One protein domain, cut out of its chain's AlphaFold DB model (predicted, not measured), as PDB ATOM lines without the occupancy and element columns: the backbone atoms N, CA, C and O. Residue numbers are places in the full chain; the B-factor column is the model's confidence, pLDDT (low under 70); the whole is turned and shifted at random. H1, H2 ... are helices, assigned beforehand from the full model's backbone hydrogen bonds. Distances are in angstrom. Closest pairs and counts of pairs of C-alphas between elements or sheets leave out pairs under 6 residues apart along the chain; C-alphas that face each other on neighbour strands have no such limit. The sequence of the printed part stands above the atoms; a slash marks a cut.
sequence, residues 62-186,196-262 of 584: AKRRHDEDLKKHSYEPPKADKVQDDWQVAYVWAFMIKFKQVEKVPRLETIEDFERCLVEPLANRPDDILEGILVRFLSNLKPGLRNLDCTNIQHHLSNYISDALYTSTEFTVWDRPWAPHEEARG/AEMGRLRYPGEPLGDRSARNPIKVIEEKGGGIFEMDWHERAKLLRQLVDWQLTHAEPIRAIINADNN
ATOM      1  N   ALA A  62     208.521 160.025  80.571       88.94
ATOM      2  CA  ALA A  62     209.076 161.292  81.035       88.94
ATOM      3  C   ALA A  62     210.429 161.116  81.744       88.94
ATOM      4  O   ALA A  62     211.351 161.905  81.519       88.94
ATOM      5  N   LYS A  63     210.583 160.059  82.553       90.69
ATOM      6  CA  LYS A  63     211.865 159.693  83.168       90.69
ATOM      7  C   LYS A  63     212.912 159.349  82.110       90.69
ATOM      8  O   LYS A  63     214.009 159.895  82.155       90.69
ATOM      9  N   ARG A  64     212.570 158.509  81.127       92.62
ATOM     10  CA  ARG A  64     213.465 158.133  80.019       92.62
ATOM     11  C   ARG A  64     213.963 159.366  79.265       92.62
ATOM     12  O   ARG A  64     215.165 159.518  79.059       92.62
ATOM     13  N   ARG A  65     213.052 160.275  78.903       86.94
ATOM     14  CA  ARG A  65     213.379 161.534  78.212       86.94
ATOM     15  C   ARG A  65     214.264 162.443  79.064       86.94
ATOM     16  O   ARG A  65     215.200 163.050  78.545       86.94
ATOM     17  N   HIS A  66     214.013 162.504  80.370       86.25
ATOM     18  CA  HIS A  66     214.862 163.235  81.306       86.25
ATOM     19  C   HIS A  66     216.273 162.638  81.407       86.25
ATOM     20  O   HIS A  66     217.248 163.382  81.335       86.25
ATOM     21  N   ASP A  67     216.405 161.316  81.501       87.56
ATOM     22  CA  ASP A  67     217.703 160.634  81.559       87.56
ATOM     23  C   ASP A  67     218.497 160.803  80.248       87.56
ATOM     24  O   ASP A  67     219.715 161.003  80.263       87.56
ATOM     25  N   GLU A  68     217.817 160.801  79.099       87.00
ATOM     26  CA  GLU A  68     218.422 161.102  77.796       87.00
ATOM     27  C   GLU A  68     218.889 162.554  77.689       87.00
ATOM     28  O   GLU A  68     219.994 162.810  77.202       87.00
ATOM     29  N   ASP A  69     218.093 163.502  78.188       82.00
ATOM     30  CA  ASP A  69     218.478 164.909  78.306       82.00
ATOM     31  C   ASP A  69     219.715 165.048  79.217       82.00
ATOM     32  O   ASP A  69     220.708 165.687  78.849       82.00
ATOM     33  N   LEU A  70     219.728 164.386  80.378       80.75
ATOM     34  CA  LEU A  70     220.884 164.362  81.278       80.75
ATOM     35  C   LEU A  70     222.134 163.814  80.590       80.75
ATOM     36  O   LEU A  70     223.189 164.441  80.677       80.75
ATOM     37  N   LYS A  71     222.018 162.703  79.859       84.38
ATOM     38  CA  LYS A  71     223.132 162.115  79.109       84.38
ATOM     39  C   LYS A  71     223.635 163.065  78.023       84.38
ATOM     40  O   LYS A  71     224.839 163.299  77.928       84.38
ATOM     41  N   LYS A  72     222.723 163.650  77.240       82.12
ATOM     42  CA  LYS A  72     223.035 164.521  76.098       82.12
ATOM     43  C   LYS A  72     223.693 165.837  76.501       82.12
ATOM     44  O   LYS A  72     224.563 166.314  75.780       82.12
ATOM     45  N   HIS A  73     223.291 166.426  77.627       74.06
ATOM     46  CA  HIS A  73     223.907 167.657  78.132       74.06
ATOM     47  C   HIS A  73     224.596 167.447  79.479       74.06
ATOM     48  O   HIS A  73     224.539 168.307  80.363       74.06
ATOM     49  N   SER A  74     225.247 166.295  79.632       74.12
ATOM     50  CA  SER A  74     226.211 166.077  80.700       74.12
ATOM     51  C   SER A  74     227.438 166.942  80.402       74.12
ATOM     52  O   SER A  74     228.284 166.619  79.578       74.12
ATOM     53  N   TYR A  75     227.487 168.122  81.014       75.44
ATOM     54  CA  TYR A  75     228.668 168.974  80.997       75.44
ATOM     55  C   TYR A  75     229.210 169.033  82.409       75.44
ATOM     56  O   TYR A  75     228.631 169.709  83.253       75.44
ATOM     57  N   GLU A  76     230.300 168.336  82.691       74.12
ATOM     58  CA  GLU A  76     230.986 168.546  83.957       74.12
ATOM     59  C   GLU A  76     231.784 169.852  83.844       74.12
ATOM     60  O   GLU A  76     232.644 169.967  82.965       74.12
ATOM     61  N   PRO A  77     231.475 170.886  84.650       75.62
ATOM     62  CA  PRO A  77     232.279 172.093  84.640       75.62
ATOM     63  C   PRO A  77     233.719 171.727  85.015       75.62
ATOM     64  O   PRO A  77     233.903 170.859  85.872       75.62
ATOM     65  N   PRO A  78     234.724 172.389  84.413       81.56
ATOM     66  CA  PRO A  78     236.112 172.212  84.798       81.56
ATOM     67  C   PRO A  78     236.235 172.309  86.316       81.56
ATOM     68  O   PRO A  78     235.822 173.309  86.912       81.56
ATOM     69  N   LYS A  79     236.740 171.239  86.932       87.38
ATOM     70  CA  LYS A  79     237.046 171.233  88.359       87.38
ATOM     71  C   LYS A  79     238.231 172.159  88.569       87.38
ATOM     72  O   LYS A  79     239.192 172.118  87.809       87.38
ATOM     73  N   ALA A  80     238.120 173.034  89.557       90.31
ATOM     74  CA  ALA A  80     239.240 173.866  89.946       90.31
ATOM     75  C   ALA A  80     240.286 172.987  90.639       90.31
ATOM     76  O   ALA A  80     239.956 172.296  91.594       90.31
ATOM     77  N   ASP A  81     241.542 173.038  90.201       91.81
ATOM     78  CA  ASP A  81     242.616 172.264  90.844       91.81
ATOM     79  C   ASP A  81     242.844 172.705  92.296       91.81
ATOM     80  O   ASP A  81     243.293 171.936  93.146       91.81
ATOM     81  N   LYS A  82     242.532 173.972  92.581       93.06
ATOM     82  CA  LYS A  82     242.704 174.601  93.882       93.06
ATOM     83  C   LYS A  82     241.384 175.149  94.403       93.06
ATOM     84  O   LYS A  82     240.592 175.722  93.659       93.06
ATOM     85  N   VAL A  83     241.207 175.078  95.719       94.56
ATOM     86  CA  VAL A  83     240.005 175.581  96.410       94.56
ATOM     87  C   VAL A  83     239.821 177.082  96.225       94.56
ATOM     88  O   VAL A  83     238.693 177.549  96.100       94.56
ATOM     89  N   GLN A  84     240.929 177.823  96.121       93.12
ATOM     90  CA  GLN A  84     240.903 179.263  95.862       93.12
ATOM     91  C   GLN A  84     240.286 179.617  94.510       93.12
ATOM     92  O   GLN A  84     239.774 180.723  94.351       93.12
ATOM     93  N   ASP A  85     240.371 178.715  93.534       91.19
ATOM     94  CA  ASP A  85     239.944 178.956  92.159       91.19
ATOM     95  C   ASP A  85     238.500 178.496  91.907       91.19
ATOM     96  O   ASP A  85     237.934 178.790  90.852       91.19
ATOM     97  N   ASP A  86     237.866 177.817  92.872       91.25
ATOM     98  CA  ASP A  86     236.473 177.394  92.754       91.25
ATOM     99  C   ASP A  86     235.520 178.554  93.075       91.25
ATOM    100  O   ASP A  86     235.423 179.058  94.199       91.25
ATOM    101  N   TRP A  87     234.740 178.957  92.072       90.44
ATOM    102  CA  TRP A  87     233.736 180.009  92.207       90.44
ATOM    103  C   TRP A  87     232.697 179.715  93.299       90.44
ATOM    104  O   TRP A  87     232.120 180.652  93.853       90.44
ATOM    105  N   GLN A  88     232.442 178.439  93.617       91.62
ATOM    106  CA  GLN A  88     231.486 178.039  94.652       91.62
ATOM    107  C   GLN A  88     231.962 178.471  96.038       91.62
ATOM    108  O   GLN A  88     231.161 178.944  96.844       91.62
ATOM    109  N   VAL A  89     233.268 178.376  96.292       95.19
ATOM    110  CA  VAL A  89     233.897 178.798  97.549       95.19
ATOM    111  C   VAL A  89     233.758 180.310  97.702       95.19
ATOM    112  O   VAL A  89     233.251 180.793  98.715       95.19
ATOM    113  N   ALA A  90     234.094 181.057  96.648       94.00
ATOM    114  CA  ALA A  90     233.931 182.507  96.604       94.00
ATOM    115  C   ALA A  90     232.461 182.940  96.786       94.00
ATOM    116  O   ALA A  90     232.173 183.898  97.504       94.00
ATOM    117  N   TYR A  91     231.515 182.214  96.182       93.88
ATOM    118  CA  TYR A  91     230.079 182.465  96.312       93.88
ATOM    119  C   TYR A  91     229.577 182.278  97.749       93.88
ATOM    120  O   TYR A  91     228.898 183.156  98.291       93.88
ATOM    121  N   VAL A  92     229.947 181.164  98.388       96.38
ATOM    122  CA  VAL A  92     229.593 180.894  99.788       96.38
ATOM    123  C   VAL A  92     230.206 181.951 100.704       96.38
ATOM    124  O   VAL A  92     229.513 182.498 101.562       96.38
ATOM    125  N   TRP A  93     231.473 182.303 100.485       96.94
ATOM    126  CA  TRP A  93     232.148 183.339 101.261       96.94
ATOM    127  C   TRP A  93     231.464 184.707 101.133       96.94
ATOM    128  O   TRP A  93     231.166 185.352 102.141       96.94
ATOM    129  N   ALA A  94     231.117 185.124  99.909       95.62
ATOM    130  CA  ALA A  94     230.398 186.373  99.665       95.62
ATOM    131  C   ALA A  94     229.056 186.418 100.411       95.62
ATOM    132  O   ALA A  94     228.723 187.438 101.021       95.62
ATOM    133  N   PHE A  95     228.307 185.309 100.421       96.75
ATOM    134  CA  PHE A  95     227.086 185.189 101.215       96.75
ATOM    135  C   PHE A  95     227.366 185.392 102.710       96.75
ATOM    136  O   PHE A  95     226.682 186.170 103.379       96.75
ATOM    137  N   MET A  96     228.395 184.735 103.246       97.50
ATOM    138  CA  MET A  96     228.721 184.833 104.666       97.50
ATOM    139  C   MET A  96     229.089 186.255 105.093       97.50
ATOM    140  O   MET A  96     228.642 186.702 106.153       97.50
ATOM    141  N   ILE A  97     229.847 186.977 104.268       95.94
ATOM    142  CA  ILE A  97     230.210 188.377 104.512       95.94
ATOM    143  C   ILE A  97     228.967 189.270 104.436       95.94
ATOM    144  O   ILE A  97     228.652 189.986 105.390       95.94
ATOM    145  N   LYS A  98     228.200 189.177 103.343       94.81
ATOM    146  CA  LYS A  98     227.045 190.051 103.085       94.81
ATOM    147  C   LYS A  98     225.934 189.915 104.118       94.81
ATOM    148  O   LYS A  98     225.298 190.906 104.466       94.81
ATOM    149  N   PHE A  99     225.733 188.718 104.662       96.06
ATOM    150  CA  PHE A  99     224.727 188.469 105.693       96.06
ATOM    151  C   PHE A  99     225.298 188.439 107.118       96.06
ATOM    152  O   PHE A  99     224.602 187.976 108.027       96.06
ATOM    153  N   LYS A 100     226.535 188.921 107.339       95.44
ATOM    154  CA  LYS A 100     227.211 188.951 108.655       95.44
ATOM    155  C   LYS A 100     227.126 187.604 109.387       95.44
ATOM    156  O   LYS A 100     226.700 187.512 110.541       95.44
ATOM    157  N   GLN A 101     227.433 186.528 108.666       96.31
ATOM    158  CA  GLN A 101     227.464 185.168 109.206       96.31
ATOM    159  C   GLN A 101     228.845 184.822 109.766       96.31
ATOM    160  O   GLN A 101     228.904 184.057 110.720       96.31
ATOM    161  N   VAL A 102     229.918 185.424 109.236       95.69
ATOM    162  CA  VAL A 102     231.308 185.182 109.675       95.69
ATOM    163  C   VAL A 102     231.472 185.408 111.179       95.69
ATOM    164  O   VAL A 102     231.902 184.511 111.887       95.69
ATOM    165  N   GLU A 103     230.991 186.542 111.701       94.50
ATOM    166  CA  GLU A 103     231.078 186.889 113.133       94.50
ATOM    167  C   GLU A 103     230.354 185.903 114.068       94.50
ATOM    168  O   GLU A 103     230.572 185.911 115.279       94.50
ATOM    169  N   LYS A 104     229.454 185.079 113.521       95.50
ATOM    170  CA  LYS A 104     228.651 184.110 114.276       95.50
ATOM    171  C   LYS A 104     229.258 182.713 114.258       95.50
ATOM    172  O   LYS A 104     228.769 181.852 114.985       95.50
ATOM    173  N   VAL A 105     230.270 182.484 113.424       95.69
ATOM    174  CA  VAL A 105     230.987 181.216 113.339       95.69
ATOM    175  C   VAL A 105     232.262 181.341 114.178       95.69
ATOM    176  O   VAL A 105     233.094 182.206 113.902       95.69
ATOM    177  N   PRO A 106     232.439 180.513 115.221       91.75
ATOM    178  CA  PRO A 106     233.648 180.542 116.032       91.75
ATOM    179  C   PRO A 106     234.898 180.320 115.177       91.75
ATOM    180  O   PRO A 106     234.918 179.434 114.329       91.75
ATOM    181  N   ARG A 107     235.956 181.100 115.439       90.50
ATOM    182  CA  ARG A 107     237.298 180.961 114.831       90.50
ATOM    183  C   ARG A 107     237.380 181.214 113.320       90.50
ATOM    184  O   ARG A 107     238.474 181.117 112.776       90.50
ATOM    185  N   LEU A 108     236.275 181.553 112.661       94.50
ATOM    186  CA  LEU A 108     236.276 181.925 111.255       94.50
ATOM    187  C   LEU A 108     236.559 183.422 111.123       94.50
ATOM    188  O   LEU A 108     235.675 184.246 111.357       94.50
ATOM    189  N   GLU A 109     237.789 183.780 110.764       92.94
ATOM    190  CA  GLU A 109     238.189 185.183 110.645       92.94
ATOM    191  C   GLU A 109     238.488 185.593 109.211       92.94
ATOM    192  O   GLU A 109     238.201 186.738 108.855       92.94
ATOM    193  N   THR A 110     239.045 184.687 108.403       94.88
ATOM    194  CA  THR A 110     239.418 184.962 107.011       94.88
ATOM    195  C   THR A 110     238.935 183.901 106.032       94.88
ATOM    196  O   THR A 110     238.538 182.799 106.416       94.88
ATOM    197  N   ILE A 111     238.998 184.229 104.739       95.62
ATOM    198  CA  ILE A 111     238.695 183.278 103.668       95.62
ATOM    199  C   ILE A 111     239.658 182.082 103.685       95.62
ATOM    200  O   ILE A 111     239.240 180.964 103.415       95.62
ATOM    201  N   GLU A 112     240.919 182.266 104.084       94.62
ATOM    202  CA  GLU A 112     241.875 181.157 104.198       94.62
ATOM    203  C   GLU A 112     241.486 180.181 105.315       94.62
ATOM    204  O   GLU A 112     241.776 178.992 105.219       94.62
ATOM    205  N   ASP A 113     240.831 180.647 106.382       94.56
ATOM    206  CA  ASP A 113     240.297 179.760 107.425       94.56
ATOM    207  C   ASP A 113     239.152 178.899 106.868       94.56
ATOM    208  O   ASP A 113     239.055 177.709 107.175       94.56
ATOM    209  N   PHE A 114     238.318 179.490 106.004       96.44
ATOM    210  CA  PHE A 114     237.260 178.778 105.292       96.44
ATOM    211  C   PHE A 114     237.823 177.758 104.293       96.44
ATOM    212  O   PHE A 114     237.378 176.618 104.242       96.44
ATOM    213  N   GLU A 115     238.841 178.124 103.523       95.75
ATOM    214  CA  GLU A 115     239.471 177.217 102.558       95.75
ATOM    215  C   GLU A 115     240.181 176.056 103.239       95.75
ATOM    216  O   GLU A 115     240.038 174.907 102.818       95.75
ATOM    217  N   ARG A 116     240.900 176.332 104.330       94.50
ATOM    218  CA  ARG A 116     241.563 175.292 105.118       94.50
ATOM    219  C   ARG A 116     240.571 174.289 105.684       94.50
ATOM    220  O   ARG A 116     240.811 173.091 105.562       94.50
ATOM    221  N   CYS A 117     239.420 174.736 106.197       94.56
ATOM    222  CA  CYS A 117     238.411 173.807 106.716       94.56
ATOM    223  C   CYS A 117     237.769 172.936 105.615       94.56
ATOM    224  O   CYS A 117     237.268 171.843 105.899       94.56
ATOM    225  N   LEU A 118     237.829 173.375 104.351       95.12
ATOM    226  CA  LEU A 118     237.449 172.569 103.192       95.12
ATOM    227  C   LEU A 118     238.557 171.601 102.755       95.12
ATOM    228  O   LEU A 118     238.238 170.489 102.363       95.12
ATOM    229  N   VAL A 119     239.840 171.941 102.836       94.19
ATOM    230  CA  VAL A 119     240.912 171.050 102.339       94.19
ATOM    231  C   VAL A 119     241.381 170.041 103.376       94.19
ATOM    232  O   VAL A 119     241.551 168.868 103.053       94.19
ATOM    233  N   GLU A 120     241.624 170.488 104.607       90.56
ATOM    234  CA  GLU A 120     242.331 169.691 105.609       90.56
ATOM    235  C   GLU A 120     241.591 168.373 105.880       90.56
ATOM    236  O   GLU A 120     240.364 168.357 105.878       90.56
ATOM    237  N   PRO A 121     242.272 167.241 106.094       84.00
ATOM    238  CA  PRO A 121     241.608 165.999 106.471       84.00
ATOM    239  C   PRO A 121     241.069 166.097 107.900       84.00
ATOM    240  O   PRO A 121     241.700 166.711 108.755       84.00
ATOM    241  N   LEU A 122     239.932 165.445 108.160       78.94
ATOM    242  CA  LEU A 122     239.260 165.361 109.468       78.94
ATOM    243  C   LEU A 122     240.215 165.243 110.665       78.94
ATOM    244  O   LEU A 122     240.119 166.022 111.599       78.94
ATOM    245  N   ALA A 123     241.178 164.316 110.607       78.00
ATOM    246  CA  ALA A 123     242.095 164.046 111.718       78.00
ATOM    247  C   ALA A 123     242.960 165.249 112.140       78.00
ATOM    248  O   ALA A 123     243.419 165.302 113.277       78.00
ATOM    249  N   ASN A 124     243.184 166.198 111.230       73.06
ATOM    250  CA  ASN A 124     244.011 167.379 111.465       73.06
ATOM    251  C   ASN A 124     243.175 168.657 111.601       73.06
ATOM    252  O   ASN A 124     243.747 169.736 111.761       73.06
ATOM    253  N   ARG A 125     241.842 168.565 111.504       68.31
ATOM    254  CA  ARG A 125     240.991 169.750 111.496       68.31
ATOM    255  C   ARG A 125     240.838 170.329 112.899       68.31
ATOM    256  O   ARG A 125     240.654 169.607 113.874       68.31
ATOM    257  N   PRO A 126     240.797 171.661 113.013       65.19
ATOM    258  CA  PRO A 126     240.101 172.292 114.115       65.19
ATOM    259  C   PRO A 126     238.593 172.130 113.869       65.19
ATOM    260  O   PRO A 126     238.000 172.970 113.193       65.19
ATOM    261  N   ASP A 127     238.001 171.046 114.376       62.25
ATOM    262  CA  ASP A 127     236.630 170.574 114.087       62.25
ATOM    263  C   ASP A 127     235.522 171.658 114.147       62.25
ATOM    264  O   ASP A 127     234.512 171.574 113.454       62.25
ATOM    265  N   ASP A 128     235.758 172.776 114.833       82.00
ATOM    266  CA  ASP A 128     234.770 173.830 115.072       82.00
ATOM    267  C   ASP A 128     234.310 174.643 113.840       82.00
ATOM    268  O   ASP A 128     233.189 175.161 113.843       82.00
ATOM    269  N   ILE A 129     235.144 174.854 112.806       94.25
ATOM    270  CA  ILE A 129     234.832 175.886 111.785       94.25
ATOM    271  C   ILE A 129     233.742 175.415 110.820       94.25
ATOM    272  O   ILE A 129     232.706 176.070 110.703       94.25
ATOM    273  N   LEU A 130     233.958 174.302 110.109       95.19
ATOM    274  CA  LEU A 130     232.991 173.807 109.121       95.19
ATOM    275  C   LEU A 130     231.668 173.429 109.798       95.19
ATOM    276  O   LEU A 130     230.596 173.773 109.302       95.19
ATOM    277  N   GLU A 131     231.738 172.793 110.965       94.56
ATOM    278  CA  GLU A 131     230.572 172.482 111.791       94.56
ATOM    279  C   GLU A 131     229.830 173.746 112.219       94.56
ATOM    280  O   GLU A 131     228.612 173.826 112.058       94.56
ATOM    281  N   GLY A 132     230.550 174.776 112.670       95.75
ATOM    282  CA  GLY A 132     229.978 176.075 113.009       95.75
ATOM    283  C   GLY A 132     229.259 176.734 111.827       95.75
ATOM    284  O   GLY A 132     228.174 177.297 112.003       95.75
ATOM    285  N   ILE A 133     229.806 176.618 110.609       97.19
ATOM    286  CA  ILE A 133     229.148 177.082 109.376       97.19
ATOM    287  C   ILE A 133     227.849 176.308 109.141       97.19
ATOM    288  O   ILE A 133     226.801 176.924 108.925       97.19
ATOM    289  N   LEU A 134     227.887 174.976 109.221       97.12
ATOM    290  CA  LEU A 134     226.721 174.116 108.995       97.12
ATOM    291  C   LEU A 134     225.621 174.357 110.036       97.12
ATOM    292  O   LEU A 134     224.458 174.531 109.665       97.12
ATOM    293  N   VAL A 135     225.980 174.454 111.320       96.81
ATOM    294  CA  VAL A 135     225.067 174.819 112.415       96.81
ATOM    295  C   VAL A 135     224.424 176.168 112.125       96.81
ATOM    296  O   VAL A 135     223.202 176.319 112.226       96.81
ATOM    297  N   ARG A 136     225.219 177.160 111.707       97.25
ATOM    298  CA  ARG A 136     224.700 178.492 111.410       97.25
ATOM    299  C   ARG A 136     223.744 178.478 110.220       97.25
ATOM    300  O   ARG A 136     222.665 179.068 110.317       97.25
ATOM    301  N   PHE A 137     224.094 177.795 109.138       97.81
ATOM    302  CA  PHE A 137     223.258 177.692 107.942       97.81
ATOM    303  C   PHE A 137     221.941 176.978 108.246       97.81
ATOM    304  O   PHE A 137     220.871 177.484 107.901       97.81
ATOM    305  N   LEU A 138     221.991 175.867 108.984       97.31
ATOM    306  CA  LEU A 138     220.790 175.147 109.388       97.31
ATOM    307  C   LEU A 138     219.916 175.979 110.337       97.31
ATOM    308  O   LEU A 138     218.694 175.979 110.197       97.31
ATOM    309  N   SER A 139     220.516 176.766 111.236       96.94
ATOM    310  CA  SER A 139     219.772 177.680 112.115       96.94
ATOM    311  C   SER A 139     219.045 178.798 111.354       96.94
ATOM    312  O   SER A 139     217.986 179.249 111.793       96.94
ATOM    313  N   ASN A 140     219.587 179.238 110.209       96.81
ATOM    314  CA  ASN A 140     218.940 180.222 109.338       96.81
ATOM    315  C   ASN A 140     217.773 179.592 108.557       96.81
ATOM    316  O   ASN A 140     216.730 180.226 108.412       96.81
ATOM    317  N   LEU A 141     217.951 178.361 108.067       96.69
ATOM    318  CA  LEU A 141     216.946 177.615 107.301       96.69
ATOM    319  C   LEU A 141     215.775 177.130 108.166       96.69
ATOM    320  O   LEU A 141     214.626 177.164 107.733       96.69
ATOM    321  N   LYS A 142     216.059 176.688 109.395       96.19
ATOM    322  CA  LYS A 142     215.074 176.164 110.345       96.19
ATOM    323  C   LYS A 142     215.197 176.889 111.691       96.19
ATOM    324  O   LYS A 142     215.740 176.331 112.651       96.19
ATOM    325  N   PRO A 143     214.705 178.139 111.789       95.12
ATOM    326  CA  PRO A 143     214.766 178.891 113.033       95.12
ATOM    327  C   PRO A 143     213.979 178.172 114.137       95.12
ATOM    328  O   PRO A 143     212.870 177.688 113.919       95.12
ATOM    329  N   GLY A 144     214.554 178.113 115.338       93.69
ATOM    330  CA  GLY A 144     213.933 177.469 116.502       93.69
ATOM    331  C   GLY A 144     214.334 176.011 116.729       93.69
ATOM    332  O   GLY A 144     213.899 175.425 117.722       93.69
ATOM    333  N   LEU A 145     215.187 175.436 115.874       94.88
ATOM    334  CA  LEU A 145     215.809 174.146 116.157       94.88
ATOM    335  C   LEU A 145     216.738 174.291 117.378       94.88
ATOM    336  O   LEU A 145     217.653 175.113 117.382       94.88
ATOM    337  N   ARG A 146     216.440 173.549 118.450       92.94
ATOM    338  CA  ARG A 146     217.214 173.545 119.703       92.94
ATOM    339  C   ARG A 146     218.252 172.425 119.669       92.94
ATOM    340  O   ARG A 146     218.031 171.432 118.986       92.94
ATOM    341  N   ASN A 147     219.312 172.571 120.464       91.25
ATOM    342  CA  ASN A 147     220.371 171.568 120.640       91.25
ATOM    343  C   ASN A 147     221.107 171.235 119.334       91.25
ATOM    344  O   ASN A 147     221.381 170.073 119.063       91.25
ATOM    345  N   LEU A 148     221.358 172.243 118.496       94.12
ATOM    346  CA  LEU A 148     222.248 172.080 117.353       94.12
ATOM    347  C   LEU A 148     223.686 172.149 117.847       94.12
ATOM    348  O   LEU A 148     224.165 173.235 118.173       94.12
ATOM    349  N   ASP A 149     224.335 170.994 117.856       91.12
ATOM    350  CA  ASP A 149     225.705 170.824 118.303       91.12
ATOM    351  C   ASP A 149     226.539 170.206 117.173       91.12
ATOM    352  O   ASP A 149     226.032 169.555 116.258       91.12
ATOM    353  N   CYS A 150     227.850 170.384 117.265       87.38
ATOM    354  CA  CYS A 150     228.852 169.773 116.395       87.38
ATOM    355  C   CYS A 150     228.636 168.265 116.167       87.38
ATOM    356  O   CYS A 150     228.702 167.771 115.049       87.38
ATOM    357  N   THR A 151     228.256 167.532 117.216       89.50
ATOM    358  CA  THR A 151     228.120 166.068 117.174       89.50
ATOM    359  C   THR A 151     226.870 165.569 116.452       89.50
ATOM    360  O   THR A 151     226.829 164.418 116.023       89.50
ATOM    361  N   ASN A 152     225.830 166.399 116.324       94.06
ATOM    362  CA  ASN A 152     224.537 165.991 115.766       94.06
ATOM    363  C   ASN A 152     224.173 166.721 114.467       94.06
ATOM    364  O   ASN A 152     223.137 166.423 113.861       94.06
ATOM    365  N   ILE A 153     225.025 167.648 114.014       95.25
ATOM    366  CA  ILE A 153     224.749 168.485 112.850       95.25
ATOM    367  C   ILE A 153     224.531 167.662 111.580       95.25
ATOM    368  O   ILE A 153     223.597 167.956 110.835       95.25
ATOM    369  N   GLN A 154     225.314 166.599 111.359       95.19
ATOM    370  CA  GLN A 154     225.158 165.726 110.192       95.19
ATOM    371  C   GLN A 154     223.760 165.101 110.151       95.19
ATOM    372  O   GLN A 154     223.067 165.211 109.140       95.19
ATOM    373  N   HIS A 155     223.307 164.520 111.266       95.88
ATOM    374  CA  HIS A 155     221.992 163.888 111.359       95.88
ATOM    375  C   HIS A 155     220.857 164.897 111.132       95.88
ATOM    376  O   HIS A 155     219.934 164.649 110.354       95.88
ATOM    377  N   HIS A 156     220.927 166.066 111.777       96.94
ATOM    378  CA  HIS A 156     219.908 167.103 111.610       96.94
ATOM    379  C   HIS A 156     219.870 167.669 110.192       96.94
ATOM    380  O   HIS A 156     218.781 167.909 109.665       96.94
ATOM    381  N   LEU A 157     221.033 167.858 109.573       96.56
ATOM    382  CA  LEU A 157     221.137 168.337 108.205       96.56
ATOM    383  C   LEU A 157     220.621 167.289 107.214       96.56
ATOM    384  O   LEU A 157     219.815 167.630 106.354       96.56
ATOM    385  N   SER A 158     221.001 166.018 107.379       96.19
ATOM    386  CA  SER A 158     220.509 164.898 106.567       96.19
ATOM    387  C   SER A 158     218.978 164.811 106.620       96.19
ATOM    388  O   SER A 158     218.314 164.821 105.581       96.19
ATOM    389  N   ASN A 159     218.393 164.854 107.821       96.62
ATOM    390  CA  ASN A 159     216.940 164.842 107.992       96.62
ATOM    391  C   ASN A 159     216.264 166.067 107.373       96.62
ATOM    392  O   ASN A 159     215.231 165.925 106.724       96.62
ATOM    393  N   TYR A 160     216.834 167.262 107.560       96.31
ATOM    394  CA  TYR A 160     216.291 168.485 106.975       96.31
ATOM    395  C   TYR A 160     216.284 168.425 105.446       96.31
ATOM    396  O   TYR A 160     215.269 168.745 104.835       96.31
ATOM    397  N   ILE A 161     217.385 167.977 104.832       95.38
ATOM    398  CA  ILE A 161     217.486 167.842 103.377       95.38
ATOM    399  C   ILE A 161     216.470 166.825 102.869       95.38
ATOM    400  O   ILE A 161     215.735 167.125 101.934       95.38
ATOM    401  N   SER A 162     216.385 165.642 103.483       95.19
ATOM    402  CA  SER A 162     215.414 164.629 103.066       95.19
ATOM    403  C   SER A 162     213.966 165.099 103.220       95.19
ATOM    404  O   SER A 162     213.177 164.863 102.313       95.19
ATOM    405  N   ASP A 163     213.623 165.788 104.311       95.75
ATOM    406  CA  ASP A 163     212.286 166.357 104.526       95.75
ATOM    407  C   ASP A 163     211.968 167.456 103.502       95.75
ATOM    408  O   ASP A 163     210.923 167.434 102.856       95.75
ATOM    409  N   ALA A 164     212.905 168.375 103.257       93.75
ATOM    410  CA  ALA A 164     212.723 169.432 102.267       93.75
ATOM    411  C   ALA A 164     212.577 168.867 100.843       93.75
ATOM    412  O   ALA A 164     211.692 169.289 100.094       93.75
ATOM    413  N   LEU A 165     213.389 167.862 100.494       91.25
ATOM    414  CA  LEU A 165     213.305 167.130  99.231       91.25
ATOM    415  C   LEU A 165     212.019 166.320  99.095       91.25
ATOM    416  O   LEU A 165     211.589 166.106  97.966       91.25
ATOM    417  N   TYR A 166     211.427 165.855 100.190       92.81
ATOM    418  CA  TYR A 166     210.168 165.118 100.174       92.81
ATOM    419  C   TYR A 166     208.969 166.068 100.060       92.81
ATOM    420  O   TYR A 166     208.071 165.852  99.250       92.81
ATOM    421  N   THR A 167     208.983 167.159 100.826       92.06
ATOM    422  CA  THR A 167     207.829 168.042 101.014       92.06
ATOM    423  C   THR A 167     207.708 169.122  99.935       92.06
ATOM    424  O   THR A 167     206.597 169.456  99.528       92.06
ATOM    425  N   SER A 168     208.817 169.686  99.442       88.38
ATOM    426  CA  SER A 168     208.776 170.842  98.533       88.38
ATOM    427  C   SER A 168     209.317 170.523  97.150       88.38
ATOM    428  O   SER A 168     210.476 170.152  96.996       88.38
ATOM    429  N   THR A 169     208.516 170.719  96.102       80.94
ATOM    430  CA  THR A 169     208.933 170.576  94.691       80.94
ATOM    431  C   THR A 169     209.983 171.603  94.254       80.94
ATOM    432  O   THR A 169     210.687 171.370  93.270       80.94
ATOM    433  N   GLU A 170     210.146 172.696  94.997       79.44
ATOM    434  CA  GLU A 170     211.136 173.743  94.718       79.44
ATOM    435  C   GLU A 170     212.545 173.361  95.196       79.44
ATOM    436  O   GLU A 170     213.529 173.810  94.618       79.44
ATOM    437  N   PHE A 171     212.657 172.494  96.210       81.38
ATOM    438  CA  PHE A 171     213.946 172.077  96.764       81.38
ATOM    439  C   PHE A 171     214.595 171.008  95.907       81.38
ATOM    440  O   PHE A 171     214.203 169.842  95.944       81.38
ATOM    441  N   THR A 172     215.612 171.389  95.160       77.50
ATOM    442  CA  THR A 172     216.418 170.480  94.356       77.50
ATOM    443  C   THR A 172     217.820 170.338  94.933       77.50
ATOM    444  O   THR A 172     218.315 171.215  95.642       77.50
ATOM    445  N   VAL A 173     218.448 169.192  94.675       69.81
ATOM    446  CA  VAL A 173     219.777 168.844  95.179       69.81
ATOM    447  C   VAL A 173     220.664 168.492  93.992       69.81
ATOM    448  O   VAL A 173     220.315 167.625  93.197       69.81
ATOM    449  N   TRP A 174     221.819 169.160  93.902       66.06
ATOM    450  CA  TRP A 174     222.874 168.881  92.913       66.06
ATOM    451  C   TRP A 174     222.476 168.970  91.462       66.06
ATOM    452  O   TRP A 174     223.023 168.258  90.619       66.06
ATOM    453  N   ASP A 175     221.573 169.890  91.186       56.03
ATOM    454  CA  ASP A 175     221.079 170.082  89.850       56.03
ATOM    455  C   ASP A 175     222.185 170.211  88.819       56.03
ATOM    456  O   ASP A 175     223.198 170.892  89.026       56.03
ATOM    457  N   ARG A 176     221.909 169.530  87.703       63.59
ATOM    458  CA  ARG A 176     222.628 169.552  86.441       63.59
ATOM    459  C   ARG A 176     223.363 170.885  86.273       63.59
ATOM    460  O   ARG A 176     222.694 171.928  86.230       63.59
ATOM    461  N   PRO A 177     224.705 170.887  86.166       57.97
ATOM    462  CA  PRO A 177     225.411 172.080  85.729       57.97
ATOM    463  C   PRO A 177     224.728 172.570  84.457       57.97
ATOM    464  O   PRO A 177     224.527 171.813  83.507       57.97
ATOM    465  N   TRP A 178     224.244 173.809  84.495       54.56
ATOM    466  CA  TRP A 178     223.547 174.376  83.353       54.56
ATOM    467  C   TRP A 178     224.436 174.228  82.126       54.56
ATOM    468  O   TRP A 178     225.611 174.591  82.194       54.56
ATOM    469  N   ALA A 179     223.865 173.719  81.030       55.97
ATOM    470  CA  ALA A 179     224.578 173.622  79.768       55.97
ATOM    471  C   ALA A 179     225.272 174.974  79.498       55.97
ATOM    472  O   ALA A 179     224.591 176.008  79.537       55.97
ATOM    473  N   PRO A 180     226.604 174.980  79.294       55.44
ATOM    474  CA  PRO A 180     227.418 176.182  79.135       55.44
ATOM    475  C   PRO A 180     226.799 177.173  78.167       55.44
ATOM    476  O   PRO A 180     226.688 178.352  78.472       55.44
ATOM    477  N   HIS A 181     226.335 176.685  77.022       59.25
ATOM    478  CA  HIS A 181     225.885 177.527  75.931       59.25
ATOM    479  C   HIS A 181     224.365 177.477  75.792       59.25
ATOM    480  O   HIS A 181     223.753 176.410  75.793       59.25
ATOM    481  N   GLU A 182     223.757 178.650  75.624       55.94
ATOM    482  CA  GLU A 182     222.332 178.791  75.307       55.94
ATOM    483  C   GLU A 182     221.983 178.098  73.978       55.94
ATOM    484  O   GLU A 182     220.910 177.529  73.843       55.94
ATOM    485  N   GLU A 183     222.937 178.024  73.048       57.59
ATOM    486  CA  GLU A 183     222.826 177.290  71.780       57.59
ATOM    487  C   GLU A 183     222.654 175.776  71.984       57.59
ATOM    488  O   GLU A 183     221.923 175.125  71.238       57.59
ATOM    489  N   ALA A 184     223.242 175.217  73.050       56.09
ATOM    490  CA  ALA A 184     223.059 173.813  73.406       56.09
ATOM    491  C   ALA A 184     221.639 173.522  73.917       56.09
ATOM    492  O   ALA A 184     221.260 172.360  73.986       56.09
ATOM    493  N   ARG A 185     220.826 174.538  74.239       56.44
ATOM    494  CA  ARG A 185     219.402 174.354  74.577       56.44
ATOM    495  C   ARG A 185     218.508 174.189  73.347       56.44
ATOM    496  O   ARG A 185     217.302 174.005  73.503       56.44
ATOM    497  N   GLY A 186     219.084 174.243  72.145       55.06
ATOM    498  CA  GLY A 186     218.324 174.385  70.911       55.06
ATOM    499  C   GLY A 186     217.739 175.793  70.792       55.06
ATOM    500  O   GLY A 186     217.641 176.538  71.771       55.06
ATOM    501  N   ALA A 196     208.745 171.855  77.033       68.69
ATOM    502  CA  ALA A 196     208.461 172.320  78.381       68.69
ATOM    503  C   ALA A 196     209.174 171.465  79.438       68.69
ATOM    504  O   ALA A 196     209.435 171.985  80.516       68.69
ATOM    505  N   GLU A 197     209.483 170.201  79.139       68.12
ATOM    506  CA  GLU A 197     210.125 169.236  80.033       68.12
ATOM    507  C   GLU A 197     211.652 169.203  79.868       68.12
ATOM    508  O   GLU A 197     212.364 168.950  80.842       68.12
ATOM    509  N   MET A 198     212.178 169.546  78.686       65.88
ATOM    510  CA  MET A 198     213.624 169.638  78.455       65.88
ATOM    511  C   MET A 198     214.277 170.709  79.333       65.88
ATOM    512  O   MET A 198     213.800 171.842  79.443       65.88
ATOM    513  N   GLY A 199     215.403 170.369  79.963       62.38
ATOM    514  CA  GLY A 199     216.097 171.289  80.861       62.38
ATOM    515  C   GLY A 199     215.405 171.504  82.207       62.38
ATOM    516  O   GLY A 199     215.944 172.247  83.035       62.38
ATOM    517  N   ARG A 200     214.257 170.855  82.462       69.69
ATOM    518  CA  ARG A 200     213.735 170.762  83.822       69.69
ATOM    519  C   ARG A 200     214.660 169.899  84.656       69.69
ATOM    520  O   ARG A 200     215.222 168.905  84.211       69.69
ATOM    521  N   LEU A 201     214.756 170.289  85.915       70.44
ATOM    522  CA  LEU A 201     215.514 169.576  86.935       70.44
ATOM    523  C   LEU A 201     214.833 168.261  87.337       70.44
ATOM    524  O   LEU A 201     215.441 167.429  87.997       70.44
ATOM    525  N   ARG A 202     213.566 168.087  86.942       78.50
ATOM    526  CA  ARG A 202     212.709 166.959  87.297       78.50
ATOM    527  C   ARG A 202     211.810 166.588  86.130       78.50
ATOM    528  O   ARG A 202     211.340 167.480  85.416       78.50
ATOM    529  N   TYR A 203     211.493 165.306  86.021       86.50
ATOM    530  CA  TYR A 203     210.407 164.831  85.174       86.50
ATOM    531  C   TYR A 203     209.061 164.882  85.931       86.50
ATOM    532  O   TYR A 203     209.036 164.745  87.161       86.50
ATOM    533  N   PRO A 204     207.933 165.122  85.239       84.31
ATOM    534  CA  PRO A 204     206.600 165.035  85.832       84.31
ATOM    535  C   PRO A 204     206.352 163.684  86.522       84.31
ATOM    536  O   PRO A 204     206.657 162.632  85.971       84.31
ATOM    537  N   GLY A 205     205.793 163.710  87.735       87.06
ATOM    538  CA  GLY A 205     205.439 162.492  88.472       87.06
ATOM    539  C   GLY A 205     206.598 161.782  89.186       87.06
ATOM    540  O   GLY A 205     206.402 160.669  89.665       87.06
ATOM    541  N   GLU A 206     207.785 162.393  89.286       88.69
ATOM    542  CA  GLU A 206     208.916 161.840  90.048       88.69
ATOM    543  C   GLU A 206     208.504 161.431  91.484       88.69
ATOM    544  O   GLU A 206     208.018 162.282  92.243       88.69
ATOM    545  N   PRO A 207     208.701 160.157  91.891       90.06
ATOM    546  CA  PRO A 207     208.345 159.692  93.228       90.06
ATOM    547  C   PRO A 207     209.061 160.482  94.329       90.06
ATOM    548  O   PRO A 207     210.267 160.722  94.273       90.06
ATOM    549  N   LEU A 208     208.334 160.850  95.390       88.12
ATOM    550  CA  LEU A 208     208.903 161.604  96.517       88.12
ATOM    551  C   LEU A 208     210.005 160.826  97.261       88.12
ATOM    552  O   LEU A 208     210.952 161.430  97.769       88.12
ATOM    553  N   GLY A 209     209.910 159.491  97.290       90.12
ATOM    554  CA  GLY A 209     210.936 158.610  97.855       90.12
ATOM    555  C   GLY A 209     212.273 158.747  97.128       90.12
ATOM    556  O   GLY A 209     213.277 159.076  97.764       90.12
ATOM    557  N   ASP A 210     212.259 158.618  95.798       88.94
ATOM    558  CA  ASP A 210     213.438 158.750  94.928       88.94
ATOM    559  C   ASP A 210     214.124 160.107  95.109       88.94
ATOM    560  O   ASP A 210     215.351 160.205  95.118       88.94
ATOM    561  N   ARG A 211     213.336 161.164  95.332       88.00
ATOM    562  CA  ARG A 211     213.865 162.502  95.621       88.00
ATOM    563  C   ARG A 211     214.647 162.522  96.922       88.00
ATOM    564  O   ARG A 211     215.775 162.999  96.948       88.00
ATOM    565  N   SER A 212     214.065 161.998  97.998       90.62
ATOM    566  CA  SER A 212     214.716 161.961  99.310       90.62
ATOM    567  C   SER A 212     215.968 161.071  99.336       90.62
ATOM    568  O   SER A 212     216.883 161.353 100.115       90.62
ATOM    569  N   ALA A 213     216.022 160.053  98.465       90.88
ATOM    570  CA  ALA A 213     217.165 159.161  98.277       90.88
ATOM    571  C   ALA A 213     218.360 159.853  97.594       90.88
ATOM    572  O   ALA A 213     219.500 159.470  97.819       90.88
ATOM    573  N   ARG A 214     218.138 160.937  96.832       89.12
ATOM    574  CA  ARG A 214     219.218 161.757  96.238       89.12
ATOM    575  C   ARG A 214     219.922 162.685  97.232       89.12
ATOM    576  O   ARG A 214     220.757 163.494  96.829       89.12
ATOM    577  N   ASN A 215     219.584 162.621  98.518       92.50
ATOM    578  CA  ASN A 215     220.263 163.406  99.540       92.50
ATOM    579  C   ASN A 215     221.761 163.019  99.596       92.50
ATOM    580  O   ASN A 215     222.053 161.869  99.921       92.50
ATOM    581  N   PRO A 216     222.712 163.947  99.343       90.69
ATOM    582  CA  PRO A 216     224.149 163.650  99.347       90.69
ATOM    583  C   PRO A 216     224.600 162.967 100.620       90.69
ATOM    584  O   PRO A 216     225.377 162.024 100.571       90.69
ATOM    585  N   ILE A 217     224.110 163.466 101.755       93.81
ATOM    586  CA  ILE A 217     224.573 163.015 103.058       93.81
ATOM    587  C   ILE A 217     224.165 161.555 103.244       93.81
ATOM    588  O   ILE A 217     225.007 160.752 103.614       93.81
ATOM    589  N   LYS A 218     222.935 161.184 102.863       93.56
ATOM    590  CA  LYS A 218     222.487 159.784 102.892       93.56
ATOM    591  C   LYS A 218     223.281 158.889 101.949       93.56
ATOM    592  O   LYS A 218     223.692 157.812 102.352       93.56
ATOM    593  N   VAL A 219     223.540 159.345 100.722       92.06
ATOM    594  CA  VAL A 219     224.326 158.581  99.736       92.06
ATOM    595  C   VAL A 219     225.737 158.279 100.254       92.06
ATOM    596  O   VAL A 219     226.313 157.244  99.930       92.06
ATOM    597  N   ILE A 220     226.311 159.180 101.048       91.94
ATOM    598  CA  ILE A 220     227.633 159.002 101.655       91.94
ATOM    599  C   ILE A 220     227.554 158.164 102.937       91.94
ATOM    600  O   ILE A 220     228.385 157.280 103.120       91.94
ATOM    601  N   GLU A 221     226.516 158.352 103.755       93.00
ATOM    602  CA  GLU A 221     226.223 157.516 104.930       93.00
ATOM    603  C   GLU A 221     226.033 156.040 104.544       93.00
ATOM    604  O   GLU A 221     226.560 155.155 105.212       93.00
ATOM    605  N   GLU A 222     225.359 155.761 103.425       94.31
ATOM    606  CA  GLU A 222     225.188 154.406 102.876       94.31
ATOM    607  C   GLU A 222     226.513 153.770 102.436       94.31
ATOM    608  O   GLU A 222     226.677 152.554 102.516       94.31
ATOM    609  N   LYS A 223     227.485 154.586 102.015       94.38
ATOM    610  CA  LYS A 223     228.855 154.137 101.718       94.38
ATOM    611  C   LYS A 223     229.708 153.960 102.981       94.38
ATOM    612  O   LYS A 223     230.873 153.592 102.868       94.38
ATOM    613  N   GLY A 224     229.139 154.207 104.161       93.88
ATOM    614  CA  GLY A 224     229.819 154.131 105.450       93.88
ATOM    615  C   GLY A 224     230.612 155.385 105.814       93.88
ATOM    616  O   GLY A 224     231.392 155.321 106.759       93.88
ATOM    617  N   GLY A 225     230.425 156.491 105.085       92.00
ATOM    618  CA  GLY A 225     231.153 157.731 105.322       92.00
ATOM    619  C   GLY A 225     230.327 158.860 105.933       92.00
ATOM    620  O   GLY A 225     229.099 158.808 106.012       92.00
ATOM    621  N   GLY A 226     231.015 159.914 106.367       91.12
ATOM    622  CA  GLY A 226     230.407 161.135 106.907       91.12
ATOM    623  C   GLY A 226     230.471 162.331 105.955       91.12
ATOM    624  O   GLY A 226     231.256 162.359 105.008       91.12
ATOM    625  N   ILE A 227     229.716 163.394 106.261       92.00
ATOM    626  CA  ILE A 227     229.779 164.683 105.531       92.00
ATOM    627  C   ILE A 227     231.204 165.258 105.474       92.00
ATOM    628  O   ILE A 227     231.570 166.003 104.567       92.00
ATOM    629  N   PHE A 228     232.027 164.919 106.459       91.44
ATOM    630  CA  PHE A 228     233.375 165.443 106.595       91.44
ATOM    631  C   PHE A 228     234.436 164.643 105.831       91.44
ATOM    632  O   PHE A 228     235.528 165.177 105.613       91.44
ATOM    633  N   GLU A 229     234.106 163.415 105.428       91.56
ATOM    634  CA  GLU A 229     234.938 162.531 104.598       91.56
ATOM    635  C   GLU A 229     234.751 162.801 103.102       91.56
ATOM    636  O   GLU A 229     235.521 162.322 102.275       91.56
ATOM    637  N   MET A 230     233.743 163.606 102.760       91.88
ATOM    638  CA  MET A 230     233.501 164.096 101.409       91.88
ATOM    639  C   MET A 230     234.718 164.829 100.849       91.88
ATOM    640  O   MET A 230     235.413 165.571 101.560       91.88
ATOM    641  N   ASP A 231     234.902 164.720  99.536       93.31
ATOM    642  CA  ASP A 231     235.870 165.554  98.840       93.31
ATOM    643  C   ASP A 231     235.533 167.045  99.030       93.31
ATOM    644  O   ASP A 231     234.377 167.438  99.238       93.31
ATOM    645  N   TRP A 232     236.556 167.896  99.013       94.56
ATOM    646  CA  TRP A 232     236.373 169.322  99.265       94.56
ATOM    647  C   TRP A 232     235.452 169.966  98.222       94.56
ATOM    648  O   TRP A 232     234.671 170.851  98.582       94.56
ATOM    649  N   HIS A 233     235.462 169.483  96.970       93.56
ATOM    650  CA  HIS A 233     234.532 169.941  95.941       93.56
ATOM    651  C   HIS A 233     233.087 169.635  96.316       93.56
ATOM    652  O   HIS A 233     232.219 170.498  96.191       93.56
ATOM    653  N   GLU A 234     232.804 168.424  96.802       92.50
ATOM    654  CA  GLU A 234     231.449 168.041  97.193       92.50
ATOM    655  C   GLU A 234     230.975 168.844  98.411       92.50
ATOM    656  O   GLU A 234     229.815 169.260  98.469       92.50
ATOM    657  N   ARG A 235     231.878 169.149  99.353       94.69
ATOM    658  CA  ARG A 235     231.586 170.040 100.489       94.69
ATOM    659  C   ARG A 235     231.310 171.473 100.045       94.69
ATOM    660  O   ARG A 235     230.317 172.055 100.480       94.69
ATOM    661  N   ALA A 236     232.125 172.029  99.149       94.38
ATOM    662  CA  ALA A 236     231.911 173.362  98.584       94.38
ATOM    663  C   ALA A 236     230.573 173.441  97.838       94.38
ATOM    664  O   ALA A 236     229.787 174.372  98.049       94.38
ATOM    665  N   LYS A 237     230.259 172.408  97.049       92.12
ATOM    666  CA  LYS A 237     228.968 172.256  96.382       92.12
ATOM    667  C   LYS A 237     227.847 172.285  97.430       92.12
ATOM    668  O   LYS A 237     226.846 172.978  97.227       92.12
ATOM    669  N   LEU A 238     227.993 171.568  98.547       94.19
ATOM    670  CA  LEU A 238     226.912 171.378  99.530       94.19
ATOM    671  C   LEU A 238     226.601 172.706 100.190       94.19
ATOM    672  O   LEU A 238     225.444 173.116 100.260       94.19
ATOM    673  N   LEU A 239     227.651 173.415 100.590       96.12
ATOM    674  CA  LEU A 239     227.544 174.763 101.117       96.12
ATOM    675  C   LEU A 239     226.905 175.716 100.104       96.12
ATOM    676  O   LEU A 239     226.011 176.470 100.482       96.12
ATOM    677  N   ARG A 240     227.275 175.648  98.818       94.12
ATOM    678  CA  ARG A 240     226.630 176.439  97.758       94.12
ATOM    679  C   ARG A 240     225.129 176.150  97.673       94.12
ATOM    680  O   ARG A 240     224.339 177.087  97.591       94.12
ATOM    681  N   GLN A 241     224.719 174.884  97.745       92.31
ATOM    682  CA  GLN A 241     223.300 174.511  97.722       92.31
ATOM    683  C   GLN A 241     222.552 175.025  98.964       92.31
ATOM    684  O   GLN A 241     221.440 175.541  98.848       92.31
ATOM    685  N   LEU A 242     223.170 174.937 100.144       95.56
ATOM    686  CA  LEU A 242     222.612 175.483 101.383       95.56
ATOM    687  C   LEU A 242     222.486 177.011 101.334       95.56
ATOM    688  O   LEU A 242     221.551 177.564 101.912       95.56
ATOM    689  N   VAL A 243     223.406 177.709 100.668       96.00
ATOM    690  CA  VAL A 243     223.304 179.155 100.428       96.00
ATOM    691  C   VAL A 243     222.128 179.467  99.508       96.00
ATOM    692  O   VAL A 243     221.319 180.329  99.844       96.00
ATOM    693  N   ASP A 244     221.970 178.733  98.405       93.31
ATOM    694  CA  ASP A 244     220.849 178.939  97.482       93.31
ATOM    695  C   ASP A 244     219.500 178.765  98.185       93.31
ATOM    696  O   ASP A 244     218.631 179.630  98.075       93.31
ATOM    697  N   TRP A 245     219.347 177.717  99.000       94.31
ATOM    698  CA  TRP A 245     218.134 177.533  99.799       94.31
ATOM    699  C   TRP A 245     217.935 178.616 100.857       94.31
ATOM    700  O   TRP A 245     216.801 178.964 101.173       94.31
ATOM    701  N   GLN A 246     219.007 179.174 101.420       96.06
ATOM    702  CA  GLN A 246     218.877 180.298 102.345       96.06
ATOM    703  C   GLN A 246     218.363 181.547 101.624       96.06
ATOM    704  O   GLN A 246     217.499 182.245 102.153       96.06
ATOM    705  N   LEU A 247     218.835 181.816 100.409       94.62
ATOM    706  CA  LEU A 247     218.379 182.960  99.621       94.62
ATOM    707  C   LEU A 247     216.903 182.834  99.204       94.62
ATOM    708  O   LEU A 247     216.210 183.852  99.130       94.62
ATOM    709  N   THR A 248     216.403 181.616  98.969       93.38
ATOM    710  CA  THR A 248     215.025 181.378  98.501       93.38
ATOM    711  C   THR A 248     214.023 181.051  99.606       93.38
ATOM    712  O   THR A 248     212.855 181.423  99.485       93.38
ATOM    713  N   HIS A 249     214.443 180.382 100.682       94.75
ATOM    714  CA  HIS A 249     213.533 179.819 101.689       94.75
ATOM    715  C   HIS A 249     213.784 180.321 103.115       94.75
ATOM    716  O   HIS A 249     212.858 180.284 103.925       94.75
ATOM    717  N   ALA A 250     214.978 180.825 103.452       96.44
ATOM    718  CA  ALA A 250     215.217 181.339 104.801       96.44
ATOM    719  C   ALA A 250     214.574 182.723 104.979       96.44
ATOM    720  O   ALA A 250     215.096 183.743 104.522       96.44
ATOM    721  N   GLU A 251     213.459 182.767 105.708       95.12
ATOM    722  CA  GLU A 251     212.712 183.999 105.994       95.12
ATOM    723  C   GLU A 251     213.587 185.139 106.561       95.12
ATOM    724  O   GLU A 251     213.467 186.265 106.074       95.12
ATOM    725  N   PRO A 252     214.533 184.901 107.502       94.62
ATOM    726  CA  PRO A 252     215.402 185.969 108.002       94.62
ATOM    727  C   PRO A 252     216.288 186.597 106.916       94.62
ATOM    728  O   PRO A 252     216.537 187.799 106.940       94.62
ATOM    729  N   ILE A 253     216.761 185.793 105.962       96.19
ATOM    730  CA  ILE A 253     217.628 186.236 104.863       96.19
ATOM    731  C   ILE A 253     216.802 187.000 103.828       96.19
ATOM    732  O   ILE A 253     217.174 188.102 103.423       96.19
ATOM    733  N   ARG A 254     215.629 186.474 103.465       95.06
ATOM    734  CA  ARG A 254     214.694 187.150 102.555       95.06
ATOM    735  C   ARG A 254     214.215 188.487 103.095       95.06
ATOM    736  O   ARG A 254     214.119 189.441 102.330       95.06
ATOM    737  N   ALA A 255     213.951 188.583 104.397       93.19
ATOM    738  CA  ALA A 255     213.576 189.840 105.032       93.19
ATOM    739  C   ALA A 255     214.667 190.912 104.860       93.19
ATOM    740  O   ALA A 255     214.349 192.057 104.546       93.19
ATOM    741  N   ILE A 256     215.946 190.534 104.981       94.00
ATOM    742  CA  ILE A 256     217.085 191.433 104.731       94.00
ATOM    743  C   ILE A 256     217.134 191.857 103.255       94.00
ATOM    744  O   ILE A 256     217.267 193.044 102.970       94.00
ATOM    745  N   ILE A 257     216.975 190.917 102.316       94.19
ATOM    746  CA  ILE A 257     216.977 191.201 100.867       94.19
ATOM    747  C   ILE A 257     215.818 192.128 100.477       94.19
ATOM    748  O   ILE A 257     216.001 193.061  99.695       94.19
ATOM    749  N   ASN A 258     214.623 191.885 101.015       92.75
ATOM    750  CA  ASN A 258     213.439 192.695 100.740       92.75
ATOM    751  C   ASN A 258     213.573 194.109 101.317       92.75
ATOM    752  O   ASN A 258     213.153 195.063 100.661       92.75
ATOM    753  N   ALA A 259     214.174 194.238 102.506       91.19
ATOM    754  CA  ALA A 259     214.474 195.526 103.122       91.19
ATOM    755  C   ALA A 259     215.504 196.317 102.298       91.19
ATOM    756  O   ALA A 259     215.286 197.491 102.022       91.19
ATOM    757  N   ASP A 260     216.576 195.669 101.835       92.00
ATOM    758  CA  ASP A 260     217.622 196.305 101.021       92.00
ATOM    759  C   ASP A 260     217.120 196.732  99.629       92.00
ATOM    760  O   ASP A 260     217.473 197.794  99.120       92.00
ATOM    761  N   ASN A 261     216.237 195.940  99.010       90.12
ATOM    762  CA  ASN A 261     215.664 196.265  97.701       90.12
ATOM    763  C   ASN A 261     214.425 197.174  97.769       90.12
ATOM    764  O   ASN A 261     213.819 197.435  96.730       90.12
ATOM    765  N   ASN A 262     214.036 197.649  98.959       84.88
ATOM    766  CA  ASN A 262     212.808 198.426  99.178       84.88
ATOM    767  C   ASN A 262     211.544 197.744  98.608       84.88
ATOM    768  O   ASN A 262     210.600 198.412  98.189       84.88
TER     769      ASN A 262
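Overview. This is residues 62 to 186 and 196 to 262 of the 584 residues of the protein "WHIM1 domain-containing protein" of Saitozyma podzolica (UniProt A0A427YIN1). H9 runs through the core of an all-helix domain, with H4 packed on it at a shallow tilt, H2 crossing it at 45 degrees over residues 236 to 243, H3 packed near its first residues and H10 turning off at a corner beyond its last. H5 packs on H4 and has the short H7 and H8 on it, while H1 and H6 lie out at one end of the longest axis, reached by long links. The printed part has 192 residues with ten named helices, H1 to H10 in chain order, and no named strand. It is compact, with a radius of gyration of the C-alphas of 17.4 A, and rounded, spanning 48 by 39 by 37 A.

Arrangement. H1, residues 62 to 72, touches no helix. H2, residues 87 to 98, and H3, residues 111 to 119, only just touch, with 3 pairs of C-alphas within 8 A, the closest being Trp 93 and Ile 111 at 7.0 A. H4, residues 128 to 141, touches H3 with residues 129 to 130 alone, about perpendicular at 79 degrees; the closest C-alphas are Cys 117 and Leu 130, 5.9 A. H5, residues 153 to 167, touches H4 at a shallow tilt of 30 degrees, the same way, with C-alphas 135 and 153 closest at 6.4 A. H6, residues 182 to 185, touches no helix. H7, residues 208 to 213, touches H5 at 26 degrees, a shallow tilt, opposite ways; the closest C-alphas are Ser 162 and Ser 212, 4.7 A. H8, residues 216 to 222, only just touches H5, with 3 pairs of C-alphas within 8 A, Ser 158 and Ile 217 closest at 5.7 A. H9, residues 232 to 249, is with H4 a hub, each touching four helices. H9 touches H2 at a steep tilt of 45 degrees, with C-alphas 92 and 240 closest at 5.7 A, and H4 at a shallow tilt of 26 degrees, with C-alphas 141 and 246 closest at 6.0 A. H10, residues 251 to 260, touches H9 only at the corner, with C-alphas 247 and 253 closest at 6.2 A. Every O i to N i+4 pair is within hydrogen-bond range in each helix but H6, which is too short for one.

Along the chain. H1 begins at C-alpha 62 (209.076, 161.292, 81.035) and is 15.2 A long. H2 measures 16.2 A, H4 19.8 A and H5 20.7 A. H9 is 25.3 A long, from C-alpha 232 (236.373, 169.322, 99.265). H10 ends at C-alpha 260 (217.622, 196.305, 101.021).

Size, cuts and confidence. The C-alphas farthest apart, of Asn 147 and Gly 186, are 49.9 A apart. Residues 187 to 195 are not printed, and C-alphas 186 and 196 are 12.5 A apart across this cut. The links H1 to H2, H2 to H3, H4 to H5 and H5 to H6 are long. Mean pLDDT of the printed part is 88.0; residues 125 to 127, 173 to 186 and 196 to 200 are under 70.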